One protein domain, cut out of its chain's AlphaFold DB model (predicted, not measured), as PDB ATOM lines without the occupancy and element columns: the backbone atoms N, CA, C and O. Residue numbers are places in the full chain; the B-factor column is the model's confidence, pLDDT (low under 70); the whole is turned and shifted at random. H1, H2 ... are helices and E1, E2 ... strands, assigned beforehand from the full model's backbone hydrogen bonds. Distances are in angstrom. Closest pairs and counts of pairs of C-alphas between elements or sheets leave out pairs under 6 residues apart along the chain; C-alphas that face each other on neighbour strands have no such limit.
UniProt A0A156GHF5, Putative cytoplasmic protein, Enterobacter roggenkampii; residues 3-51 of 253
ATOM      1  N   ALA A   3      27.748  -4.868  21.205       83.31
ATOM      2  CA  ALA A   3      28.078  -5.761  22.310       83.31
ATOM      3  C   ALA A   3      27.142  -6.968  22.265       83.31
ATOM      4  O   ALA A   3      25.963  -6.816  21.942       83.31
ATOM      5  N   ILE A   4      27.667  -8.147  22.585       86.38
ATOM      6  CA  ILE A   4      26.871  -9.355  22.782       86.38
ATOM      7  C   ILE A   4      26.723  -9.550  24.284       86.38
ATOM      8  O   ILE A   4      27.710  -9.540  25.011       86.38
ATOM      9  N   LEU A   5      25.490  -9.659  24.769       88.50
ATOM     10  CA  LEU A   5      25.203  -9.811  26.191       88.50
ATOM     11  C   LEU A   5      24.277 -10.997  26.387       88.50
ATOM     12  O   LEU A   5      23.295 -11.146  25.659       88.50
ATOM     13  N   THR A   6      24.570 -11.821  27.385       87.56
ATOM     14  CA  THR A   6      23.683 -12.908  27.794       87.56
ATOM     15  C   THR A   6      22.560 -12.349  28.678       87.56
ATOM     16  O   THR A   6      22.841 -11.789  29.740       87.56
ATOM     17  N   PRO A   7      21.284 -12.441  28.253       89.25
ATOM     18  CA  PRO A   7      20.164 -11.983  29.065       89.25
ATOM     19  C   PRO A   7      19.859 -12.962  30.203       89.25
ATOM     20  O   PRO A   7      19.777 -14.171  29.988       89.25
ATOM     21  N   GLU A   8      19.584 -12.434  31.393       88.31
ATOM     22  CA  GLU A   8      18.886 -13.157  32.456       88.31
ATOM     23  C   GLU A   8      17.386 -12.869  32.327       88.31
ATOM     24  O   GLU A   8      16.923 -11.754  32.582       88.31
ATOM     25  N   VAL A   9      16.625 -13.865  31.875       88.50
ATOM     26  CA  VAL A   9      15.183 -13.731  31.640       88.50
ATOM     27  C   VAL A   9      14.423 -14.162  32.891       88.50
ATOM     28  O   VAL A   9      14.568 -15.294  33.346       88.50
ATOM     29  N   ALA A  10      13.581 -13.274  33.420       90.75
ATOM     30  CA  ALA A  10      12.623 -13.576  34.476       90.75
ATOM     31  C   ALA A  10      11.219 -13.736  33.850       90.75
ATOM     32  O   ALA A  10      10.478 -12.758  33.720       90.75
ATOM     33  N   PRO A  11      10.831 -14.955  33.421       86.31
ATOM     34  CA  PRO A  11       9.674 -15.161  32.544       86.31
ATOM     35  C   PRO A  11       8.333 -14.777  33.183       86.31
ATOM     36  O   PRO A  11       7.441 -14.312  32.484       86.31
ATOM     37  N   LEU A  12       8.191 -14.922  34.503       86.69
ATOM     38  CA  LEU A  12       6.946 -14.608  35.216       86.69
ATOM     39  C   LEU A  12       6.698 -13.101  35.369       86.69
ATOM     40  O   LEU A  12       5.549 -12.681  35.459       86.69
ATOM     41  N   SER A  13       7.757 -12.291  35.412       87.19
ATOM     42  CA  SER A  13       7.659 -10.835  35.564       87.19
ATOM     43  C   SER A  13       7.740 -10.088  34.233       87.19
ATOM     44  O   SER A  13       7.523  -8.880  34.205       87.19
ATOM     45  N   GLY A  14       8.066 -10.780  33.136       88.56
ATOM     46  CA  GLY A  14       8.302 -10.153  31.834       88.56
ATOM     47  C   GLY A  14       9.533  -9.240  31.816       88.56
ATOM     48  O   GLY A  14       9.628  -8.360  30.965       88.56
ATOM     49  N   VAL A  15      10.465  -9.421  32.760       88.62
ATOM     50  CA  VAL A  15      11.669  -8.590  32.898       88.62
ATOM     51  C   VAL A  15      12.886  -9.334  32.352       88.62
ATOM     52  O   VAL A  15      13.065 -10.530  32.587       88.62
ATOM     53  N   VAL A  16      13.756  -8.604  31.650       88.06
ATOM     54  CA  VAL A  16      15.065  -9.084  31.193       88.06
ATOM     55  C   VAL A  16      16.153  -8.222  31.823       88.06
ATOM     56  O   VAL A  16      16.126  -6.998  31.683       88.06
ATOM     57  N   LEU A  17      17.108  -8.849  32.513       87.69
ATOM     58  CA  LEU A  17      18.300  -8.181  33.036       87.69
ATOM     59  C   LEU A  17      19.513  -8.461  32.147       87.69
ATOM     60  O   LEU A  17      19.781  -9.600  31.774       87.69
ATOM     61  N   PHE A  18      20.293  -7.417  31.875       88.06
ATOM     62  CA  PHE A  18      21.604  -7.521  31.239       88.06
ATOM     63  C   PHE A  18      22.696  -7.142  32.240       88.06
ATOM     64  O   PHE A  18      22.555  -6.159  32.970       88.06
ATOM     65  N   ARG A  19      23.813  -7.882  32.243       86.00
ATOM     66  CA  ARG A  19      25.010  -7.568  33.047       86.00
ATOM     67  C   ARG A  19      26.193  -7.175  32.149       86.00
ATOM     68  O   ARG A  19      27.071  -7.995  31.908       86.00
ATOM     69  N   PRO A  20      26.232  -5.928  31.647       81.50
ATOM     70  CA  PRO A  20      27.269  -5.470  30.719       81.50
ATOM     71  C   PRO A  20      28.642  -5.192  31.362       81.50
ATOM     72  O   PRO A  20      29.638  -5.127  30.652       81.50
ATOM     73  N   GLY A  21      28.724  -5.011  32.685       83.56
ATOM     74  CA  GLY A  21      29.946  -4.526  33.345       83.56
ATOM     75  C   GLY A  21      30.181  -3.020  33.142       83.56
ATOM     76  O   GLY A  21      29.461  -2.363  32.386       83.56
ATOM     77  N   ASN A  22      31.168  -2.442  33.839       82.31
ATOM     78  CA  ASN A  22      31.395  -0.985  33.854       82.31
ATOM     79  C   ASN A  22      31.745  -0.400  32.475       82.31
ATOM     80  O   ASN A  22      31.337   0.719  32.168       82.31
ATOM     81  N   GLU A  23      32.446  -1.160  31.636       80.38
ATOM     82  CA  GLU A  23      32.910  -0.719  30.312       80.38
ATOM     83  C   GLU A  23      31.780  -0.570  29.289       80.38
ATOM     84  O   GLU A  23      31.890   0.220  28.353       80.38
ATOM     85  N   LEU A  24      30.674  -1.293  29.475       84.12
ATOM     86  CA  LEU A  24      29.546  -1.338  28.543       84.12
ATOM     87  C   LEU A  24      28.259  -0.750  29.127       84.12
ATOM     88  O   LEU A  24      27.298  -0.514  28.393       84.12
ATOM     89  N   LEU A  25      28.229  -0.459  30.434       86.56
ATOM     90  CA  LEU A  25      27.063   0.111  31.113       86.56
ATOM     91  C   LEU A  25      26.608   1.436  30.480       86.56
ATOM     92  O   LEU A  25      25.419   1.757  30.483       86.56
ATOM     93  N   TRP A  26      27.537   2.207  29.907       83.81
ATOM     94  CA  TRP A  26      27.225   3.473  29.244       83.81
ATOM     95  C   TRP A  26      26.307   3.308  28.021       83.81
ATOM     96  O   TRP A  26      25.566   4.246  27.723       83.81
ATOM     97  N   LEU A  27      26.288   2.141  27.356       83.62
ATOM     98  CA  LEU A  27      25.381   1.861  26.232       83.62
ATOM     99  C   LEU A  27      23.910   1.975  26.659       83.62
ATOM    100  O   LEU A  27      23.091   2.517  25.922       83.62
ATOM    101  N   PHE A  28      23.596   1.545  27.882       85.19
ATOM    102  CA  PHE A  28      22.244   1.581  28.446       85.19
ATOM    103  C   PHE A  28      21.888   2.935  29.075       85.19
ATOM    104  O   PHE A  28      20.712   3.266  29.207       85.19
ATOM    105  N   ARG A  29      22.879   3.775  29.407       83.75
ATOM    106  CA  ARG A  29      22.637   5.140  29.922       83.75
ATOM    107  C   ARG A  29      22.096   6.100  28.859       83.75
ATOM    108  O   ARG A  29      21.558   7.145  29.208       83.75
ATOM    109  N   ARG A  30      22.216   5.752  27.573       76.06
ATOM    110  CA  ARG A  30      21.681   6.531  26.439       76.06
ATOM    111  C   ARG A  30      20.169   6.335  26.227       76.06
ATOM    112  O   ARG A  30      19.596   6.944  25.325       76.06
ATOM    113  N   GLY A  31      19.515   5.521  27.061       81.56
ATOM    114  CA  GLY A  31      18.069   5.311  27.059       81.56
ATOM    115  C   GLY A  31      17.655   4.090  26.244       81.56
ATOM    116  O   GLY A  31      17.615   2.982  26.769       81.56
ATOM    117  N   ARG A  32      17.305   4.286  24.966       84.31
ATOM    118  CA  ARG A  32      16.786   3.210  24.101       84.31
ATOM    119  C   ARG A  32      17.923   2.415  23.461       84.31
ATOM    120  O   ARG A  32      18.863   3.003  22.936       84.31
ATOM    121  N   VAL A  33      17.791   1.090  23.457       85.00
ATOM    122  CA  VAL A  33      18.743   0.151  22.850       85.00
ATOM    123  C   VAL A  33      17.994  -0.740  21.858       85.00
ATOM    124  O   VAL A  33      16.867  -1.151  22.128       85.00
ATOM    125  N   VAL A  34      18.608  -1.018  20.706       83.38
ATOM    126  CA  VAL A  34      18.103  -1.984  19.718       83.38
ATOM    127  C   VAL A  34      18.710  -3.348  20.029       83.38
ATOM    128  O   VAL A  34      19.919  -3.452  20.227       83.38
ATOM    129  N   ILE A  35      17.870  -4.380  20.081       86.88
ATOM    130  CA  ILE A  35      18.279  -5.763  20.343       86.88
ATOM    131  C   ILE A  35      18.137  -6.548  19.041       86.88
ATOM    132  O   ILE A  35      17.080  -6.527  18.414       86.88
ATOM    133  N   GLU A  36      19.202  -7.236  18.648       83.75
ATOM    134  CA  GLU A  36      19.279  -8.049  17.436       83.75
ATOM    135  C   GLU A  36      19.717  -9.471  17.809       83.75
ATOM    136  O   GLU A  36      20.480  -9.667  18.758       83.75
ATOM    137  N   THR A  37      19.241 -10.479  17.077       81.44
ATOM    138  CA  THR A  37      19.722 -11.853  17.244       81.44
ATOM    139  C   THR A  37      21.162 -11.974  16.741       81.44
ATOM    140  O   THR A  37      21.438 -11.530  15.625       81.44
ATOM    141  N   PRO A  38      22.081 -12.596  17.503       78.50
ATOM    142  CA  PRO A  38      23.456 -12.759  17.053       78.50
ATOM    143  C   PRO A  38      23.510 -13.654  15.810       78.50
ATOM    144  O   PRO A  38      22.831 -14.680  15.743       78.50
ATOM    145  N   SER A  39      24.340 -13.275  14.837       73.75
ATOM    146  CA  SER A  39      24.636 -14.115  13.674       73.75
ATOM    147  C   SER A  39      25.407 -15.372  14.092       73.75
ATOM    148  O   SER A  39      26.042 -15.400  15.151       73.75
ATOM    149  N   GLU A  40      25.400 -16.415  13.252       74.06
ATOM    150  CA  GLU A  40      26.146 -17.660  13.514       74.06
ATOM    151  C   GLU A  40      27.632 -17.401  13.817       74.06
ATOM    152  O   GLU A  40      28.205 -18.040  14.700       74.06
ATOM    153  N   ALA A  41      28.220 -16.392  13.168       65.06
ATOM    154  CA  ALA A  41      29.610 -15.991  13.360       65.06
ATOM    155  C   ALA A  41      29.911 -15.400  14.749       65.06
ATOM    156  O   ALA A  41      31.028 -15.528  15.222       65.06
ATOM    157  N   ILE A  42      28.948 -14.757  15.418       75.19
ATOM    158  CA  ILE A  42      29.175 -14.040  16.694       75.19
ATOM    159  C   ILE A  42      28.632 -14.857  17.876       75.19
ATOM    160  O   ILE A  42      29.029 -14.657  19.020       75.19
ATOM    161  N   LYS A  43      27.756 -15.833  17.615       79.75
ATOM    162  CA  LYS A  43      27.045 -16.620  18.634       79.75
ATOM    163  C   LYS A  43      27.952 -17.337  19.643       79.75
ATOM    164  O   LYS A  43      27.517 -17.592  20.761       79.75
ATOM    165  N   HIS A  44      29.176 -17.680  19.251       81.88
ATOM    166  CA  HIS A  44      30.136 -18.383  20.102       81.88
ATOM    167  C   HIS A  44      30.970 -17.447  20.995       81.88
ATOM    168  O   HIS A  44      31.685 -17.930  21.872       81.88
ATOM    169  N   LEU A  45      30.915 -16.131  20.770       81.62
ATOM    170  CA  LEU A  45      31.700 -15.169  21.535       81.62
ATOM    171  C   LEU A  45      31.139 -15.002  22.957       81.62
ATOM    172  O   LEU A  45      29.919 -15.038  23.151       81.62
ATOM    173  N   PRO A  46      32.011 -14.803  23.963       84.81
ATOM    174  CA  PRO A  46      31.575 -14.520  25.324       84.81
ATOM    175  C   PRO A  46      30.874 -13.159  25.411       84.81
ATOM    176  O   PRO A  46      31.065 -12.283  24.568       84.81
ATOM    177  N   SER A  47      30.084 -12.969  26.471       84.38
ATOM    178  CA  SER A  47      29.415 -11.695  26.749       84.38
ATOM    179  C   SER A  47      30.440 -10.563  26.883       84.38
ATOM    180  O   SER A  47      31.325 -10.631  27.735       84.38
ATOM    181  N   GLY A  48      30.312  -9.515  26.074       85.12
ATOM    182  CA  GLY A  48      31.264  -8.411  26.027       85.12
ATOM    183  C   GLY A  48      31.156  -7.563  24.760       85.12
ATOM    184  O   GLY A  48      30.188  -7.651  23.998       85.12
ATOM    185  N   LEU A  49      32.161  -6.709  24.549       80.88
ATOM    186  CA  LEU A  49      32.314  -5.947  23.311       80.88
ATOM    187  C   LEU A  49      32.518  -6.926  22.160       80.88
ATOM    188  O   LEU A  49      33.388  -7.791  22.227       80.88
ATOM    189  N   ILE A  50      31.725  -6.775  21.101       73.75
ATOM    190  CA  ILE A  50      31.979  -7.512  19.869       73.75
ATOM    191  C   ILE A  50      33.203  -6.839  19.236       73.75
ATOM    192  O   ILE A  50      33.156  -5.620  19.031       73.75
ATOM    193  N   PRO A  51      34.287  -7.587  18.960       70.31
ATOM    194  CA  PRO A  51      35.426  -7.062  18.218       70.31
ATOM    195  C   PRO A  51      34.955  -6.418  16.913       70.31
ATOM    196  O   PRO A  51      33.921  -6.817  16.369       70.31
TER     197      PRO A  51
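AT A GLANCE: This is residues 3 to 51 of the 253 residues of the protein "Putative cytoplasmic protein" of Enterobacter roggenkampii (UniProt A0A156GHF5). With little regular structure, this is mostly looping chain: the hairpin E1 and E2 makes one end, the short helix H1 lies away from it, and the long unnamed stretch of residues 30 to 51 swings back to pair briefly with residues 3 to 4. The 49 printed residues hold E1, E2, H1 in that order, only 13 of them in named elements; the sheet E1 - E2 is antiparallel and the class mixed. It is only just loose, close to compact, with a radius of gyration of the C-alphas of 11.7 A and spans of 31 by 23 by 17 A.

IN THESE COORDINATES: Find C-alpha 7 at (20.164, -11.983, 29.065), where E1, residues 7 to 10, begins its 9.4 A. E2, residues 15 to 18, runs 10.1 A. H1, residues 25 to 29, covers 6.8 A and ends at C-alpha 29, (22.637, 5.140, 29.922).

HOW THE PARTS SIT: In the hairpin, E1 and E2 are antiparallel at 155 degrees; look for N 8 and O 17, 2.9 A apart, within hydrogen-bond range. H1 is apart from E1. In H1 every O i to N i+4 pair is within hydrogen-bond range.

THE WHOLE: The C-alphas of Leu 12 and Pro 51, the two farthest apart, are 34.0 A from each other. The printed part has no cut; E1 to E2 is a tight link, E2 to H1 a short one. Residues 29 to 34 stand free. Only residue 41 has pLDDT under 70.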